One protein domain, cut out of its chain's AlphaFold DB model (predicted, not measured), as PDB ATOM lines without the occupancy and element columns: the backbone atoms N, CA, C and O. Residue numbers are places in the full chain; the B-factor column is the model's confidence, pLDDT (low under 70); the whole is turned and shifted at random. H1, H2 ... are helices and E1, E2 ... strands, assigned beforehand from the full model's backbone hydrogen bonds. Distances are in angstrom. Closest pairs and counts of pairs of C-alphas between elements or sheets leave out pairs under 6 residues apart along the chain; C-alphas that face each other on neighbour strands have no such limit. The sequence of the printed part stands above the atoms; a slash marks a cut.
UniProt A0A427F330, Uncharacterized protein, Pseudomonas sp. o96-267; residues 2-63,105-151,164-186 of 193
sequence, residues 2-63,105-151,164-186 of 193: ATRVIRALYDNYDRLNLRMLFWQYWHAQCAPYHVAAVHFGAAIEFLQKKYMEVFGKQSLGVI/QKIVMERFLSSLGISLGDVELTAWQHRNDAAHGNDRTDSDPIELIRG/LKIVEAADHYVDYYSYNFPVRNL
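AT A GLANCE: This is residues 2 to 63, 105 to 151 and 164 to 186 of the 193 residues of an uncharacterized protein of Pseudomonas sp. o96-267 (UniProt A0A427F330). A long helical hairpin, H2 and H3, forms one side of the model, and the shorter helices H5, H6 and H7 are set loosely at differing angles beyond H3. A small strand hairpin, E1 and E2, lies on the opposite side of the model from the helical hairpin and is apart from both H2 and H3, while H1 and the loop of residues 131 to 144 lie toward opposite ends. The printed part has 132 residues with seven named helices and two named strands, in the order H1 H2 H3 H4 H5 H6 H7 E1 E2; the two-strand sheet is antiparallel and the class is mostly helix. The whole is compact, with a radius of gyration of the C-alphas of 15.6 A and spans of 45 by 40 by 26 A.

HOW THE PARTS SIT: E1, residues 172 to 174, and E2, residues 183 to 185, form an antiparallel hairpin at 144 degrees. N 173 and O 184 are 2.8 A apart and N 184 and O 173 are 2.9 A apart, both within hydrogen-bond range. H3, residues 36 to 54, is apart from both strands. H2, residues 18 to 30, touches H3 in a helical hairpin, at a shallow tilt of 12 degrees, opposite ways; their closest C-alphas, of Ala 28 and His 39, are 4.8 A apart. H1, residues 2 to 12, is close to H2 but not clearly touching, at a steep tilt of 63 degrees; the closest C-alphas, of Asn 12 and Leu 18, are 7.4 A apart. H4, residues 58 to 61, only just touches H3, with 3 pairs of C-alphas within 8 A, and only at the corner, by residue 52 of H3 alone; the closest C-alphas, of Met 52 and Gln 58, are 5.0 A apart. H5, residues 105 to 116, touches H4 with residues 108 to 112 alone; the closest C-alphas, of Gly 61 and Val 108, are 5.5 A apart. H6, residues 122 to 130, is close to H3 but not clearly touching, about perpendicular at 80 degrees, with the C-alphas of Gly 41 and Trp 128 closest at 7.5 A. H7, residues 145 to 151, is close to H6 but not clearly touching; the closest C-alphas, of Ala 127 and Gly 151, are 4.9 A apart. In H1, H2, H3, H5, H6 and H7 every O i to N i+4 pair is within hydrogen-bond range, and H4 is too short for such a pair.

IN THESE COORDINATES: H1 begins at C-alpha 2, (125.925, 175.807, 115.747). H3 is the longest helix, 26.9 A from C-alpha 36 at (110.862, 152.203, 117.824) to C-alpha 54; H2 measures 17.9 A, H5 16.4 A and H1 15.7 A. E2 ends at C-alpha 185, (133.002, 161.277, 109.515).

THE WHOLE: The C-alphas of Thr 3 and Asp 139 are the two farthest apart, at 45.8 A. Residues 64 to 104 and 152 to 163 are not printed; the gaps are 11.1 A from C-alpha 63 to C-alpha 105 and 20.0 A from C-alpha 151 to C-alpha 164. The link from H6 to H7, 14 residues, is long. The mean pLDDT of the printed part is 92.1, and residues 137 to 143 are under 70.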
ATOM      1  N   ALA A   2     127.370 175.652 115.494       70.12
ATOM      2  CA  ALA A   2     125.925 175.807 115.747       70.12
ATOM      3  C   ALA A   2     125.177 176.652 114.691       70.12
ATOM      4  O   ALA A   2     124.123 176.248 114.211       70.12
ATOM      5  N   THR A   3     125.756 177.771 114.245       83.69
ATOM      6  CA  THR A   3     125.140 178.647 113.229       83.69
ATOM      7  C   THR A   3     124.997 177.978 111.855       83.69
ATOM      8  O   THR A   3     124.022 178.249 111.162       83.69
ATOM      9  N   ARG A   4     125.927 177.083 111.468       90.75
ATOM     10  CA  ARG A   4     125.854 176.326 110.199       90.75
ATOM     11  C   ARG A   4     124.687 175.351 110.237       90.75
ATOM     12  O   ARG A   4     123.879 175.357 109.320       90.75
ATOM     13  N   VAL A   5     124.576 174.574 111.316       90.75
ATOM     14  CA  VAL A   5     123.502 173.585 111.488       90.75
ATOM     15  C   VAL A   5     122.135 174.264 111.489       90.75
ATOM     16  O   VAL A   5     121.259 173.866 110.731       90.75
ATOM     17  N   ILE A   6     121.959 175.318 112.294       91.94
ATOM     18  CA  ILE A   6     120.676 176.027 112.391       91.94
ATOM     19  C   ILE A   6     120.275 176.612 111.034       91.94
ATOM     20  O   ILE A   6     119.138 176.427 110.612       91.94
ATOM     21  N   ARG A   7     121.207 177.272 110.334       94.69
ATOM     22  CA  ARG A   7     120.944 177.838 109.004       94.69
ATOM     23  C   ARG A   7     120.590 176.750 107.992       94.69
ATOM     24  O   ARG A   7     119.555 176.846 107.354       94.69
ATOM     25  N   ALA A   8     121.386 175.688 107.913       95.69
ATOM     26  CA  ALA A   8     121.145 174.566 107.010       95.69
ATOM     27  C   ALA A   8     119.765 173.921 107.218       95.69
ATOM     28  O   ALA A   8     119.062 173.619 106.253       95.69
ATOM     29  N   LEU A   9     119.362 173.729 108.478       95.50
ATOM     30  CA  LEU A   9     118.042 173.203 108.816       95.50
ATOM     31  C   LEU A   9     116.927 174.185 108.460       95.50
ATOM     32  O   LEU A   9     115.908 173.758 107.924       95.50
ATOM     33  N   TYR A  10     117.114 175.476 108.734       96.00
ATOM     34  CA  TYR A  10     116.146 176.516 108.395       96.00
ATOM     35  C   TYR A  10     115.932 176.612 106.878       96.00
ATOM     36  O   TYR A  10     114.800 176.509 106.411       96.00
ATOM     37  N   ASP A  11     117.017 176.689 106.107       96.38
ATOM     38  CA  ASP A  11     116.993 176.830 104.646       96.38
ATOM     39  C   ASP A  11     116.330 175.624 103.951       96.38
ATOM     40  O   ASP A  11     115.774 175.748 102.860       96.38
ATOM     41  N   ASN A  12     116.356 174.450 104.591       96.81
ATOM     42  CA  ASN A  12     115.750 173.222 104.076       96.81
ATOM     43  C   ASN A  12     114.415 172.849 104.747       96.81
ATOM     44  O   ASN A  12     113.827 171.827 104.373       96.81
ATOM     45  N   TYR A  13     113.923 173.643 105.708       97.06
ATOM     46  CA  TYR A  13     112.817 173.260 106.591       97.06
ATOM     47  C   TYR A  13     111.543 172.904 105.823       97.06
ATOM     48  O   TYR A  13     111.032 171.787 105.948       97.06
ATOM     49  N   ASP A  14     111.067 173.819 104.980       97.44
ATOM     50  CA  ASP A  14     109.840 173.616 104.211       97.44
ATOM     51  C   ASP A  14     110.060 172.649 103.048       97.44
ATOM     52  O   ASP A  14     109.258 171.739 102.822       97.44
ATOM     53  N   ARG A  15     111.192 172.789 102.346       95.62
ATOM     54  CA  ARG A  15     111.498 172.009 101.140       95.62
ATOM     55  C   ARG A  15     111.548 170.509 101.422       95.62
ATOM     56  O   ARG A  15     111.022 169.725 100.638       95.62
ATOM     57  N   LEU A  16     112.143 170.106 102.544       97.06
ATOM     58  CA  LEU A  16     112.210 168.703 102.968       97.06
ATOM     59  C   LEU A  16     111.059 168.287 103.889       97.06
ATOM     60  O   LEU A  16     110.995 167.121 104.279       97.06
ATOM     61  N   ASN A  17     110.144 169.202 104.226       97.88
ATOM     62  CA  ASN A  17     109.127 169.007 105.259       97.88
ATOM     63  C   ASN A  17     109.752 168.469 106.562       97.88
ATOM     64  O   ASN A  17     109.355 167.431 107.107       97.88
ATOM     65  N   LEU A  18     110.763 169.190 107.053       97.69
ATOM     66  CA  LEU A  18     111.475 168.837 108.278       97.69
ATOM     67  C   LEU A  18     110.551 168.862 109.497       97.69
ATOM     68  O   LEU A  18     110.783 168.113 110.439       97.69
ATOM     69  N   ARG A  19     109.457 169.636 109.459       97.81
ATOM     70  CA  ARG A  19     108.389 169.569 110.465       97.81
ATOM     71  C   ARG A  19     107.882 168.141 110.651       97.81
ATOM     72  O   ARG A  19     107.886 167.631 111.766       97.81
ATOM     73  N   MET A  20     107.445 167.501 109.565       97.69
ATOM     74  CA  MET A  20     106.925 166.138 109.624       97.69
ATOM     75  C   MET A  20     108.033 165.131 109.941       97.69
ATOM     76  O   MET A  20     107.804 164.202 110.714       97.69
ATOM     77  N   LEU A  21     109.233 165.323 109.386       98.25
ATOM     78  CA  LEU A  21     110.372 164.448 109.667       98.25
ATOM     79  C   LEU A  21     110.733 164.448 111.156       98.25
ATOM     80  O   LEU A  21     110.834 163.384 111.758       98.25
ATOM     81  N   PHE A  22     110.894 165.625 111.763       97.88
ATOM     82  CA  PHE A  22     111.234 165.749 113.179       97.88
ATOM     83  C   PHE A  22     110.100 165.302 114.092       97.88
ATOM     84  O   PHE A  22     110.363 164.784 115.173       97.88
ATOM     85  N   TRP A  23     108.848 165.420 113.646       97.81
ATOM     86  CA  TRP A  23     107.728 164.815 114.354       97.81
ATOM     87  C   TRP A  23     107.833 163.286 114.379       97.81
ATOM     88  O   TRP A  23     107.733 162.687 115.444       97.81
ATOM     89  N   GLN A  24     108.114 162.644 113.239       97.50
ATOM     90  CA  GLN A  24     108.340 161.193 113.192       97.50
ATOM     91  C   GLN A  24     109.576 160.773 113.992       97.50
ATOM     92  O   GLN A  24     109.528 159.776 114.707       97.50
ATOM     93  N   TYR A  25     110.653 161.558 113.922       98.06
ATOM     94  CA  TYR A  25     111.862 161.349 114.716       98.06
ATOM     95  C   TYR A  25     111.548 161.350 116.214       98.06
ATOM     96  O   TYR A  25     111.950 160.440 116.932       98.06
ATOM     97  N   TRP A  26     110.805 162.356 116.684       98.06
ATOM     98  CA  TRP A  26     110.380 162.455 118.077       98.06
ATOM     99  C   TRP A  26     109.540 161.246 118.500       98.06
ATOM    100  O   TRP A  26     109.843 160.620 119.511       98.06
ATOM    101  N   HIS A  27     108.548 160.854 117.691       96.94
ATOM    102  CA  HIS A  27     107.754 159.648 117.955       96.94
ATOM    103  C   HIS A  27     108.614 158.389 118.042       96.94
ATOM    104  O   HIS A  27     108.410 157.587 118.944       96.94
ATOM    105  N   ALA A  28     109.608 158.236 117.167       97.19
ATOM    106  CA  ALA A  28     110.522 157.100 117.209       97.19
ATOM    107  C   ALA A  28     111.377 157.067 118.487       97.19
ATOM    108  O   ALA A  28     111.608 155.995 119.037       97.19
ATOM    109  N   GLN A  29     111.804 158.231 118.989       96.62
ATOM    110  CA  GLN A  29     112.560 158.337 120.244       96.62
ATOM    111  C   GLN A  29     111.706 158.043 121.481       96.62
ATOM    112  O   GLN A  29     112.213 157.504 122.462       96.62
ATOM    113  N   CYS A  30     110.425 158.415 121.453       96.81
ATOM    114  CA  CYS A  30     109.494 158.181 122.557       96.81
ATOM    115  C   CYS A  30     108.835 156.798 122.516       96.81
ATOM    116  O   CYS A  30     108.216 156.384 123.496       96.81
ATOM    117  N   ALA A  31     108.931 156.098 121.388       94.94
ATOM    118  CA  ALA A  31     108.340 154.789 121.208       94.94
ATOM    119  C   ALA A  31     108.998 153.739 122.126       94.94
ATOM    120  O   ALA A  31     110.210 153.780 122.357       94.94
ATOM    121  N   PRO A  32     108.233 152.744 122.613       93.12
ATOM    122  CA  PRO A  32     108.811 151.582 123.275       93.12
ATOM    123  C   PRO A  32     109.867 150.907 122.392       93.12
ATOM    124  O   PRO A  32     109.700 150.807 121.174       93.12
ATOM    125  N   TYR A  33     110.938 150.392 123.003       90.38
ATOM    126  CA  TYR A  33     112.092 149.863 122.263       90.38
ATOM    127  C   TYR A  33     111.730 148.756 121.258       90.38
ATOM    128  O   TYR A  33     112.409 148.612 120.246       90.38
ATOM    129  N   HIS A  34     110.664 147.994 121.500       88.25
ATOM    130  CA  HIS A  34     110.228 146.911 120.618       88.25
ATOM    131  C   HIS A  34     109.492 147.402 119.357       88.25
ATOM    132  O   HIS A  34     109.378 146.636 118.411       88.25
ATOM    133  N   VAL A  35     109.032 148.661 119.298       91.50
ATOM    134  CA  VAL A  35     108.393 149.253 118.098       91.50
ATOM    135  C   VAL A  35     109.137 150.466 117.533       91.50
ATOM    136  O   VAL A  35     108.854 150.890 116.412       91.50
ATOM    137  N   ALA A  36     110.109 151.025 118.259       94.94
ATOM    138  CA  ALA A  36     110.862 152.203 117.824       94.94
ATOM    139  C   ALA A  36     111.530 152.024 116.446       94.94
ATOM    140  O   ALA A  36     111.541 152.961 115.646       94.94
ATOM    141  N   ALA A  37     112.009 150.816 116.123       94.62
ATOM    142  CA  ALA A  37     112.612 150.502 114.829       94.62
ATOM    143  C   ALA A  37     111.668 150.765 113.643       94.62
ATOM    144  O   ALA A  37     112.101 151.300 112.620       94.62
ATOM    145  N   VAL A  38     110.372 150.476 113.803       94.69
ATOM    146  CA  VAL A  38     109.343 150.720 112.778       94.69
ATOM    147  C   VAL A  38     109.182 152.221 112.542       94.69
ATOM    148  O   VAL A  38     109.129 152.676 111.399       94.69
ATOM    149  N   HIS A  39     109.164 153.014 113.617       96.56
ATOM    150  CA  HIS A  39     109.045 154.469 113.527       96.56
ATOM    151  C   HIS A  39     110.290 155.124 112.916       96.56
ATOM    152  O   HIS A  39     110.154 156.000 112.059       96.56
ATOM    153  N   PHE A  40     111.498 154.678 113.281       97.88
ATOM    154  CA  PHE A  40     112.720 155.140 112.617       97.88
ATOM    155  C   PHE A  40     112.757 154.722 111.143       97.88
ATOM    156  O   PHE A  40     113.114 155.534 110.291       97.88
ATOM    157  N   GLY A  41     112.338 153.493 110.826       96.94
ATOM    158  CA  GLY A  41     112.200 153.013 109.453       96.94
ATOM    159  C   GLY A  41     111.281 153.908 108.622       96.94
ATOM    160  O   GLY A  41     111.673 154.363 107.549       96.94
ATOM    161  N   ALA A  42     110.103 154.247 109.151       96.56
ATOM    162  CA  ALA A  42     109.163 155.159 108.503       96.56
ATOM    163  C   ALA A  42     109.754 156.565 108.284       96.56
ATOM    164  O   ALA A  42     109.613 157.122 107.194       96.56
ATOM    165  N   ALA A  43     110.469 157.112 109.274       98.38
ATOM    166  CA  ALA A  43     111.122 158.418 109.162       98.38
ATOM    167  C   ALA A  43     112.211 158.437 108.076       98.38
ATOM    168  O   ALA A  43     112.304 159.391 107.298       98.38
ATOM    169  N   ILE A  44     113.000 157.365 107.978       98.31
ATOM    170  CA  ILE A  44     114.013 157.185 106.932       98.31
ATOM    171  C   ILE A  44     113.359 157.091 105.548       98.31
ATOM    172  O   ILE A  44     113.767 157.804 104.631       98.31
ATOM    173  N   GLU A  45     112.322 156.263 105.384       97.75
ATOM    174  CA  GLU A  45     111.610 156.129 104.104       97.75
ATOM    175  C   GLU A  45     110.924 157.446 103.693       97.75
ATOM    176  O   GLU A  45     110.915 157.818 102.513       97.75
ATOM    177  N   PHE A  46     110.408 158.209 104.663       98.25
ATOM    178  CA  PHE A  46     109.876 159.551 104.432       98.25
ATOM    179  C   PHE A  46     110.956 160.512 103.917       98.25
ATOM    180  O   PHE A  46     110.739 161.194 102.909       98.25
ATOM    181  N   LEU A  47     112.128 160.543 104.563       98.38
ATOM    182  CA  LEU A  47     113.252 161.383 104.149       98.38
ATOM    183  C   LEU A  47     113.745 161.017 102.744       98.38
ATOM    184  O   LEU A  47     113.941 161.905 101.915       98.38
ATOM    185  N   GLN A  48     113.879 159.723 102.444       97.94
ATOM    186  CA  GLN A  48     114.232 159.219 101.114       97.94
ATOM    187  C   GLN A  48     113.260 159.719 100.044       97.94
ATOM    188  O   GLN A  48     113.683 160.269  99.024       97.94
ATOM    189  N   LYS A  49     111.950 159.573 100.287       97.31
ATOM    190  CA  LYS A  49     110.910 160.051  99.371       97.31
ATOM    191  C   LYS A  49     111.042 161.552  99.129       97.31
ATOM    192  O   LYS A  49     111.015 161.982  97.975       97.31
ATOM    193  N   LYS A  50     111.210 162.340 100.197       97.69
ATOM    194  CA  LYS A  50     111.345 163.797 100.092       97.69
ATOM    195  C   LYS A  50     112.612 164.213  99.364       97.69
ATOM    196  O   LYS A  50     112.537 165.063  98.485       97.69
ATOM    197  N   TYR A  51     113.739 163.566  99.634       97.69
ATOM    198  CA  TYR A  51     114.974 163.792  98.892       97.69
ATOM    199  C   TYR A  51     114.801 163.510  97.391       97.69
ATOM    200  O   TYR A  51     115.143 164.346  96.557       97.69
ATOM    201  N   MET A  52     114.213 162.368  97.023       97.06
ATOM    202  CA  MET A  52     114.003 162.027  95.613       97.06
ATOM    203  C   MET A  52     113.077 163.010  94.895       97.06
ATOM    204  O   MET A  52     113.333 163.343  93.739       97.06
ATOM    205  N   GLU A  53     112.018 163.460  95.568       96.31
ATOM    206  CA  GLU A  53     111.072 164.460  95.065       96.31
ATOM    207  C   GLU A  53     111.769 165.801  94.809       96.31
ATOM    208  O   GLU A  53     111.708 166.334  93.703       96.31
ATOM    209  N   VAL A  54     112.478 166.297  95.818       96.38
ATOM    210  CA  VAL A  54     113.064 167.638  95.857       96.38
ATOM    211  C   VAL A  54     114.292 167.784  94.958       96.38
ATOM    212  O   VAL A  54     114.475 168.823  94.330       96.38
ATOM    213  N   PHE A  55     115.148 166.762  94.902       95.69
ATOM    214  CA  PHE A  55     116.418 166.808  94.169       95.69
ATOM    215  C   PHE A  55     116.356 166.104  92.804       95.69
ATOM    216  O   PHE A  55     117.392 165.888  92.174       95.69
ATOM    217  N   GLY A  56     115.164 165.709  92.339       94.69
ATOM    218  CA  GLY A  56     114.998 165.071  91.028       94.69
ATOM    219  C   GLY A  56     115.673 163.697  90.920       94.69
ATOM    220  O   GLY A  56     116.209 163.343  89.871       94.69
ATOM    221  N   LYS A  57     115.694 162.921  92.013       95.31
ATOM    222  CA  LYS A  57     116.359 161.606  92.099       95.31
ATOM    223  C   LYS A  57     115.368 160.437  92.085       95.31
ATOM    224  O   LYS A  57     115.622 159.389  92.671       95.31
ATOM    225  N   GLN A  58     114.231 160.582  91.403       93.94
ATOM    226  CA  GLN A  58     113.176 159.557  91.360       93.94
ATOM    227  C   GLN A  58     113.642 158.228  90.741       93.94
ATOM    228  O   GLN A  58     113.026 157.193  90.992       93.94
ATOM    229  N   SER A  59     114.727 158.232  89.960       93.31
ATOM    230  CA  SER A  59     115.340 157.021  89.400       93.31
ATOM    231  C   SER A  59     115.881 156.061  90.466       93.31
ATOM    232  O   SER A  59     115.955 154.862  90.208       93.31
ATOM    233  N   LEU A  60     116.208 156.548  91.671       95.75
ATOM    234  CA  LEU A  60     116.689 155.698  92.766       95.75
ATOM    235  C   LEU A  60     115.613 154.697  93.224       95.75
ATOM    236  O   LEU A  60     115.942 153.567  93.579       95.75
ATOM    237  N   GLY A  61     114.339 155.102  93.163       95.50
ATOM    238  CA  GLY A  61     113.183 154.338  93.642       95.50
ATOM    239  C   GLY A  61     112.589 153.327  92.655       95.50
ATOM    240  O   GLY A  61     111.602 152.667  92.982       95.50
ATOM    241  N   VAL A  62     113.138 153.207  91.443       95.56
ATOM    242  CA  VAL A  62     112.585 152.351  90.378       95.56
ATOM    243  C   VAL A  62     113.587 151.314  89.894       95.56
ATOM    244  O   VAL A  62     114.795 151.537  89.946       95.56
ATOM    245  N   ILE A  63     113.104 150.173  89.406       94.94
ATOM    246  CA  ILE A  63     113.966 149.132  88.828       94.94
ATOM    247  C   ILE A  63     114.616 149.665  87.550       94.94
ATOM    248  O   ILE A  63     115.829 149.547  87.380       94.94
ATOM    249  N   GLN A 105     113.045 148.006  98.957       93.19
ATOM    250  CA  GLN A 105     113.586 148.996  99.907       93.19
ATOM    251  C   GLN A 105     115.083 148.825 100.211       93.19
ATOM    252  O   GLN A 105     115.788 149.803 100.446       93.19
ATOM    253  N   LYS A 106     115.604 147.593 100.157       91.94
ATOM    254  CA  LYS A 106     117.047 147.328 100.283       91.94
ATOM    255  C   LYS A 106     117.853 148.020  99.172       91.94
ATOM    256  O   LYS A 106     118.832 148.696  99.466       91.94
ATOM    257  N   ILE A 107     117.397 147.909  97.923       93.62
ATOM    258  CA  ILE A 107     118.044 148.530  96.758       93.62
ATOM    259  C   ILE A 107     117.882 150.053  96.798       93.62
ATOM    260  O   ILE A 107     118.820 150.787  96.492       93.62
ATOM    261  N   VAL A 108     116.700 150.542  97.188       96.25
ATOM    262  CA  VAL A 108     116.446 151.983  97.334       96.25
ATOM    263  C   VAL A 108     117.396 152.599  98.356       96.25
ATOM    264  O   VAL A 108     118.014 153.620  98.062       96.25
ATOM    265  N   MET A 109     117.555 151.958  99.517       96.00
ATOM    266  CA  MET A 109     118.472 152.396 100.566       96.00
ATOM    267  C   MET A 109     119.920 152.475 100.071       96.00
ATOM    268  O   MET A 109     120.564 153.510 100.233       96.00
ATOM    269  N   GLU A 110     120.418 151.416  99.434       94.50
ATOM    270  CA  GLU A 110     121.787 151.353  98.914       94.50
ATOM    271  C   GLU A 110     122.066 152.477  97.905       94.50
ATOM    272  O   GLU A 110     123.032 153.232  98.041       94.50
ATOM    273  N   ARG A 111     121.173 152.649  96.922       96.31
ATOM    274  CA  ARG A 111     121.286 153.702  95.902       96.31
ATOM    275  C   ARG A 111     121.192 155.100  96.506       96.31
ATOM    276  O   ARG A 111     121.910 156.005  96.087       96.31
ATOM    277  N   PHE A 112     120.304 155.282  97.479       97.62
ATOM    278  CA  PHE A 112     120.129 156.544  98.185       97.62
ATOM    279  C   PHE A 112     121.390 156.944  98.950       97.62
ATOM    280  O   PHE A 112     121.897 158.043  98.735       97.62
ATOM    281  N   LEU A 113     121.939 156.052  99.770       96.44
ATOM    282  CA  LEU A 113     123.144 156.342 100.545       96.44
ATOM    283  C   LEU A 113     124.379 156.511  99.666       96.44
ATOM    284  O   LEU A 113     125.145 157.448  99.884       96.44
ATOM    285  N   SER A 114     124.502 155.715  98.601       95.81
ATOM    286  CA  SER A 114     125.537 155.919  97.580       95.81
ATOM    287  C   SER A 114     125.444 157.318  96.965       95.81
ATOM    288  O   SER A 114     126.458 157.988  96.797       95.81
ATOM    289  N   SER A 115     124.226 157.813  96.698       96.62
ATOM    290  CA  SER A 115     124.020 159.176  96.183       96.62
ATOM    291  C   SER A 115     124.407 160.278  97.177       96.62
ATOM    292  O   SER A 115     124.691 161.395  96.756       96.62
ATOM    293  N   LEU A 116     124.427 159.962  98.475       96.25
ATOM    294  CA  LEU A 116     124.873 160.852  99.545       96.25
ATOM    295  C   LEU A 116     126.362 160.672  99.881       96.25
ATOM    296  O   LEU A 116     126.884 161.424 100.700       96.25
ATOM    297  N   GLY A 117     127.052 159.692  99.287       96.38
ATOM    298  CA  GLY A 117     128.418 159.324  99.669       96.38
ATOM    299  C   GLY A 117     128.511 158.793 101.104       96.38
ATOM    300  O   GLY A 117     129.465 159.107 101.811       96.38
ATOM    301  N   ILE A 118     127.486 158.065 101.556       96.25
ATOM    302  CA  ILE A 118     127.426 157.417 102.869       96.25
ATOM    303  C   ILE A 118     127.618 155.912 102.680       96.25
ATOM    304  O   ILE A 118     126.852 155.277 101.956       96.25
ATOM    305  N   SER A 119     128.596 155.340 103.376       94.44
ATOM    306  CA  SER A 119     128.826 153.896 103.413       94.44
ATOM    307  C   SER A 119     128.031 153.241 104.547       94.44
ATOM    308  O   SER A 119     127.904 153.805 105.640       94.44
ATOM    309  N   LEU A 120     127.511 152.037 104.286       90.25
ATOM    310  CA  LEU A 120     126.898 151.164 105.292       90.25
ATOM    311  C   LEU A 120     127.875 150.066 105.700       90.25
ATOM    312  O   LEU A 120     128.488 149.445 104.832       90.25
ATOM    313  N   GLY A 121     127.983 149.821 107.003       92.25
ATOM    314  CA  GLY A 121     128.619 148.636 107.553       92.25
ATOM    315  C   GLY A 121     127.591 147.544 107.844       92.25
ATOM    316  O   GLY A 121     126.382 147.710 107.645       92.25
ATOM    317  N   ASP A 122     128.085 146.417 108.347       91.94
ATOM    318  CA  ASP A 122     127.253 145.253 108.662       91.94
ATOM    319  C   ASP A 122     126.203 145.573 109.734       91.94
ATOM    320  O   ASP A 122     125.048 145.164 109.623       91.94
ATOM    321  N   VAL A 123     126.573 146.383 110.734       93.56
ATOM    322  CA  VAL A 123     125.685 146.778 111.836       93.56
ATOM    323  C   VAL A 123     124.469 147.550 111.314       93.56
ATOM    324  O   VAL A 123     123.332 147.254 111.694       93.56
ATOM    325  N   GLU A 124     124.676 148.516 110.414       94.81
ATOM    326  CA  GLU A 124     123.578 149.265 109.805       94.81
ATOM    327  C   GLU A 124     122.716 148.404 108.878       94.81
ATOM    328  O   GLU A 124     121.487 148.528 108.888       94.81
ATOM    329  N   LEU A 125     123.333 147.507 108.102       92.81
ATOM    330  CA  LEU A 125     122.609 146.593 107.218       92.81
ATOM    331  C   LEU A 125     121.686 145.657 108.003       92.81
ATOM    332  O   LEU A 125     120.526 145.488 107.617       92.81
ATOM    333  N   THR A 126     122.168 145.087 109.107       91.81
ATOM    334  CA  THR A 126     121.372 144.225 109.987       91.81
ATOM    335  C   THR A 126     120.226 144.998 110.636       91.81
ATOM    336  O   THR A 126     119.077 144.556 110.578       91.81
ATOM    337  N   ALA A 127     120.493 146.186 111.189       93.56
ATOM    338  CA  ALA A 127     119.451 147.012 111.802       93.56
ATOM    339  C   ALA A 127     118.362 147.416 110.792       93.56
ATOM    340  O   ALA A 127     117.171 147.379 111.102       93.56
ATOM    341  N   TRP A 128     118.751 147.754 109.558       94.81
ATOM    342  CA  TRP A 128     117.805 148.093 108.496       94.81
ATOM    343  C   TRP A 128     116.919 146.914 108.081       94.81
ATOM    344  O   TRP A 128     115.729 147.105 107.811       94.81
ATOM    345  N   GLN A 129     117.474 145.701 108.024       91.19
ATOM    346  CA  GLN A 129     116.726 144.491 107.667       91.19
ATOM    347  C   GLN A 129     115.671 144.145 108.723       91.19
ATOM    348  O   GLN A 129     114.527 143.880 108.360       91.19
ATOM    349  N   HIS A 130     116.018 144.245 110.008       88.81
ATOM    350  CA  HIS A 130     115.121 143.909 111.121       88.81
ATOM    351  C   HIS A 130     114.088 144.998 111.461       88.81
ATOM    352  O   HIS A 130     113.213 144.791 112.300       88.81
ATOM    353  N   ARG A 131     114.144 146.175 110.819       91.06
ATOM    354  CA  ARG A 131     113.336 147.344 111.217       91.06
ATOM    355  C   ARG A 131     111.820 147.107 111.225       91.06
ATOM    356  O   ARG A 131     111.107 147.760 111.979       91.06
ATOM    357  N   ASN A 132     111.332 146.204 110.371       86.06
ATOM    358  CA  ASN A 132     109.905 145.933 110.197       86.06
ATOM    359  C   ASN A 132     109.427 144.689 110.958       86.06
ATOM    360  O   ASN A 132     108.247 144.358 110.868       86.06
ATOM    361  N   ASP A 133     110.294 144.008 111.712       83.75
ATOM    362  CA  ASP A 133     109.939 142.747 112.375       83.75
ATOM    363  C   ASP A 133     108.736 142.904 113.309       83.75
ATOM    364  O   ASP A 133     107.786 142.124 113.242       83.75
ATOM    365  N   ALA A 134     108.721 143.980 114.100       75.56
ATOM    366  CA  ALA A 134     107.625 144.284 115.014       75.56
ATOM    367  C   ALA A 134     106.299 144.600 114.297       75.56
ATOM    368  O   ALA A 134     105.229 144.353 114.845       75.56
ATOM    369  N   ALA A 135     106.354 145.128 113.070       74.38
ATOM    370  CA  ALA A 135     105.164 145.424 112.269       74.38
ATOM    371  C   ALA A 135     104.629 144.190 111.526       74.38
ATOM    372  O   ALA A 135     103.438 144.121 111.230       74.38
ATOM    373  N   HIS A 136     105.496 143.222 111.220       77.19
ATOM    374  CA  HIS A 136     105.125 141.987 110.527       77.19
ATOM    375  C   HIS A 136     104.697 140.859 111.470       77.19
ATOM    376  O   HIS A 136     104.347 139.782 110.997       77.19
ATOM    377  N   GLY A 137     104.674 141.110 112.785       62.59
ATOM    378  CA  GLY A 137     104.288 140.110 113.779       62.59
ATOM    379  C   GLY A 137     105.286 138.958 113.874       62.59
ATOM    380  O   GLY A 137     104.912 137.873 114.312       62.59
ATOM    381  N   ASN A 138     106.534 139.179 113.445       69.31
ATOM    382  CA  ASN A 138     107.592 138.194 113.612       69.31
ATOM    383  C   ASN A 138     107.794 137.976 115.112       69.31
ATOM    384  O   ASN A 138     108.074 138.930 115.845       69.31
ATOM    385  N   ASP A 139     107.624 136.731 115.560       60.28
ATOM    386  CA  ASP A 139     107.789 136.395 116.964       60.28
ATOM    387  C   ASP A 139     109.258 136.560 117.347       60.28
ATOM    388  O   ASP A 139     110.160 135.883 116.850       60.28
ATOM    389  N   ARG A 140     109.482 137.559 118.188       61.41
ATOM    390  CA  ARG A 140     110.780 137.981 118.690       61.41
ATOM    391  C   ARG A 140     110.787 137.917 120.216       61.41
ATOM    392  O   ARG A 140     111.589 138.613 120.830       61.41
ATOM    393  N   THR A 141     109.925 137.090 120.816       53.75
ATOM    394  CA  THR A 141     109.862 136.846 122.270       53.75
ATOM    395  C   THR A 141     111.209 136.431 122.872       53.75
ATOM    396  O   THR A 141     111.492 136.827 123.999       53.75
ATOM    397  N   ASP A 142     112.079 135.780 122.091       55.62
ATOM    398  CA  ASP A 142     113.456 135.425 122.478       55.62
ATOM    399  C   ASP A 142     114.525 136.461 122.071       55.62
ATOM    400  O   ASP A 142     115.723 136.232 122.240       55.62
ATOM    401  N   SER A 143     114.134 137.610 121.511       65.62
ATOM    402  CA  SER A 143     115.106 138.652 121.150       65.62
ATOM    403  C   SER A 143     115.646 139.306 122.397       65.62
ATOM    404  O   SER A 143     114.878 139.875 123.174       65.62
ATOM    405  N   ASP A 144     116.969 139.316 122.530       79.38
ATOM    406  CA  ASP A 144     117.634 140.078 123.574       79.38
ATOM    407  C   ASP A 144     117.190 141.556 123.482       79.38
ATOM    408  O   ASP A 144     117.430 142.219 122.460       79.38
ATOM    409  N   PRO A 145     116.536 142.115 124.522       85.88
ATOM    410  CA  PRO A 145     116.166 143.525 124.556       85.88
ATOM    411  C   PRO A 145     117.348 144.456 124.259       85.88
ATOM    412  O   PRO A 145     117.159 145.533 123.688       85.88
ATOM    413  N   ILE A 146     118.574 144.039 124.596       88.38
ATOM    414  CA  ILE A 146     119.800 144.781 124.302       88.38
ATOM    415  C   ILE A 146     120.014 144.900 122.790       88.38
ATOM    416  O   ILE A 146     120.347 145.991 122.321       88.38
ATOM    417  N   GLU A 147     119.798 143.835 122.015       87.69
ATOM    418  CA  GLU A 147     119.929 143.862 120.554       87.69
ATOM    419  C   GLU A 147     118.908 144.797 119.908       87.69
ATOM    420  O   GLU A 147     119.267 145.593 119.040       87.69
ATOM    421  N   LEU A 148     117.655 144.772 120.372       89.06
ATOM    422  CA  LEU A 148     116.609 145.671 119.873       89.06
ATOM    423  C   LEU A 148     116.944 147.138 120.169       89.06
ATOM    424  O   LEU A 148     116.887 147.993 119.284       89.06
ATOM    425  N   ILE A 149     117.360 147.437 121.404       92.06
ATOM    426  CA  ILE A 149     117.778 148.788 121.803       92.06
ATOM    427  C   ILE A 149     118.983 149.249 120.975       92.06
ATOM    428  O   ILE A 149     119.029 150.399 120.530       92.06
ATOM    429  N   ARG A 150     119.956 148.364 120.746       92.56
ATOM    430  CA  ARG A 150     121.119 148.629 119.892       92.56
ATOM    431  C   ARG A 150     120.698 148.910 118.451       92.56
ATOM    432  O   ARG A 150     121.107 149.935 117.914       92.56
ATOM    433  N   GLY A 151     119.823 148.093 117.870       93.69
ATOM    434  CA  GLY A 151     119.262 148.308 116.534       93.69
ATOM    435  C   GLY A 151     118.563 149.664 116.395       93.69
ATOM    436  O   GLY A 151     118.798 150.383 115.425       93.69
ATOM    437  N   LEU A 164     122.020 165.268 108.304       96.69
ATOM    438  CA  LEU A 164     123.201 166.131 108.296       96.69
ATOM    439  C   LEU A 164     123.847 166.222 106.913       96.69
ATOM    440  O   LEU A 164     124.279 167.308 106.520       96.69
ATOM    441  N   LYS A 165     123.889 165.108 106.172       96.50
ATOM    442  CA  LYS A 165     124.474 165.055 104.831       96.50
ATOM    443  C   LYS A 165     123.609 165.768 103.792       96.50
ATOM    444  O   LYS A 165     124.150 166.526 103.000       96.50
ATOM    445  N   ILE A 166     122.288 165.571 103.817       97.00
ATOM    446  CA  ILE A 166     121.357 166.184 102.851       97.00
ATOM    447  C   ILE A 166     121.310 167.704 102.998       97.00
ATOM    448  O   ILE A 166     121.243 168.411 101.998       97.00
ATOM    449  N   VAL A 167     121.311 168.204 104.236       96.19
ATOM    450  CA  VAL A 167     121.253 169.649 104.506       96.19
ATOM    451  C   VAL A 167     122.642 170.291 104.576       96.19
ATOM    452  O   VAL A 167     122.746 171.487 104.815       96.19
ATOM    453  N   GLU A 168     123.712 169.508 104.404       94.56
ATOM    454  CA  GLU A 168     125.111 169.959 104.464       94.56
ATOM    455  C   GLU A 168     125.475 170.677 105.784       94.56
ATOM    456  O   GLU A 168     126.319 171.580 105.837       94.56
ATOM    457  N   ALA A 169     124.849 170.261 106.891       93.88
ATOM    458  CA  ALA A 169     124.978 170.908 108.200       93.88
ATOM    459  C   ALA A 169     126.317 170.635 108.904       93.88
ATOM    460  O   ALA A 169     126.769 171.457 109.706       93.88
ATOM    461  N   ALA A 170     126.937 169.487 108.639       93.44
ATOM    462  CA  ALA A 170     128.166 169.046 109.287       93.44
ATOM    463  C   ALA A 170     128.926 168.060 108.396       93.44
ATOM    464  O   ALA A 170     128.373 167.543 107.432       93.44
ATOM    465  N   ASP A 171     130.178 167.784 108.758       94.25
ATOM    466  CA  ASP A 171     131.026 166.777 108.099       94.25
ATOM    467  C   ASP A 171     131.205 165.522 108.976       94.25
ATOM    468  O   ASP A 171     131.653 164.475 108.513       94.25
ATOM    469  N   HIS A 172     130.799 165.623 110.247       95.69
ATOM    470  CA  HIS A 172     130.915 164.581 111.259       95.69
ATOM    471  C   HIS A 172     129.580 164.356 111.983       95.69
ATOM    472  O   HIS A 172     128.744 165.260 112.044       95.69
ATOM    473  N   TYR A 173     129.409 163.171 112.570       94.56
ATOM    474  CA  TYR A 173     128.310 162.826 113.473       94.56
ATOM    475  C   TYR A 173     128.839 162.292 114.803       94.56
ATOM    476  O   TYR A 173     129.986 161.857 114.901       94.56
ATOM    477  N   VAL A 174     127.983 162.322 115.824       94.62
ATOM    478  CA  VAL A 174     128.227 161.647 117.101       94.62
ATOM    479  C   VAL A 174     127.657 160.238 116.999       94.62
ATOM    480  O   VAL A 174     126.453 160.061 116.807       94.62
ATOM    481  N   ASP A 175     128.515 159.234 117.110       94.50
ATOM    482  CA  ASP A 175     128.117 157.833 117.081       94.50
ATOM    483  C   ASP A 175     127.502 157.425 118.425       94.50
ATOM    484  O   ASP A 175     128.198 157.015 119.348       94.50
ATOM    485  N   TYR A 176     126.177 157.523 118.538       92.50
ATOM    486  CA  TYR A 176     125.444 157.138 119.749       92.50
ATOM    487  C   TYR A 176     125.337 155.620 119.982       92.50
ATOM    488  O   TYR A 176     124.762 155.196 120.992       92.50
ATOM    489  N   TYR A 177     125.854 154.800 119.065       93.75
ATOM    490  CA  TYR A 177     125.892 153.351 119.202       93.75
ATOM    491  C   TYR A 177     127.173 152.886 119.904       93.75
ATOM    492  O   TYR A 177     127.093 152.088 120.841       93.75
ATOM    493  N   SER A 178     128.334 153.404 119.491       92.38
ATOM    494  CA  SER A 178     129.631 153.021 120.061       92.38
ATOM    495  C   SER A 178     129.838 153.549 121.485       92.38
ATOM    496  O   SER A 178     129.343 154.611 121.871       92.38
ATOM    497  N   TYR A 179     130.642 152.824 122.267       90.31
ATOM    498  CA  TYR A 179     131.058 153.254 123.604       90.31
ATOM    499  C   TYR A 179     131.778 154.614 123.559       90.31
ATOM    500  O   TYR A 179     132.534 154.883 122.628       90.31
ATOM    501  N   ASN A 180     131.547 155.465 124.565       92.81
ATOM    502  CA  ASN A 180     132.043 156.851 124.665       92.81
ATOM    503  C   ASN A 180     131.578 157.835 123.578       92.81
ATOM    504  O   ASN A 180     132.053 158.967 123.558       92.81
ATOM    505  N   PHE A 181     130.641 157.449 122.713       94.06
ATOM    506  CA  PHE A 181     130.032 158.336 121.720       94.06
ATOM    507  C   PHE A 181     131.039 159.097 120.833       94.06
ATOM    508  O   PHE A 181     131.047 160.333 120.817       94.06
ATOM    509  N   PRO A 182     131.927 158.391 120.108       96.00
ATOM    510  CA  PRO A 182     132.975 159.028 119.327       96.00
ATOM    511  C   PRO A 182     132.399 159.888 118.198       96.00
ATOM    512  O   PRO A 182     131.349 159.593 117.624       96.00
ATOM    513  N   VAL A 183     133.128 160.945 117.843       96.31
ATOM    514  CA  VAL A 183     132.830 161.764 116.665       96.31
ATOM    515  C   VAL A 183     133.461 161.105 115.440       96.31
ATOM    516  O   VAL A 183     134.657 160.818 115.443       96.31
ATOM    517  N   ARG A 184     132.667 160.859 114.395       95.38
ATOM    518  CA  ARG A 184     133.083 160.148 113.172       95.38
ATOM    519  C   ARG A 184     132.704 160.928 111.921       95.38
ATOM    520  O   ARG A 184     131.795 161.752 111.972       95.38
ATOM    521  N   ASN A 185     133.375 160.674 110.797       96.62
ATOM    522  CA  ASN A 185     133.002 161.277 109.515       96.62
ATOM    523  C   ASN A 185     131.623 160.767 109.071       96.62
ATOM    524  O   ASN A 185     131.347 159.581 109.192       96.62
ATOM    525  N   LEU A 186     130.767 161.628 108.514       95.56
ATOM    526  CA  LEU A 186     129.436 161.227 108.030       95.56
ATOM    527  C   LEU A 186     129.455 160.077 107.016       95.56
ATOM    528  O   LEU A 186     128.518 159.272 106.994       95.56
TER     529      LEU A 186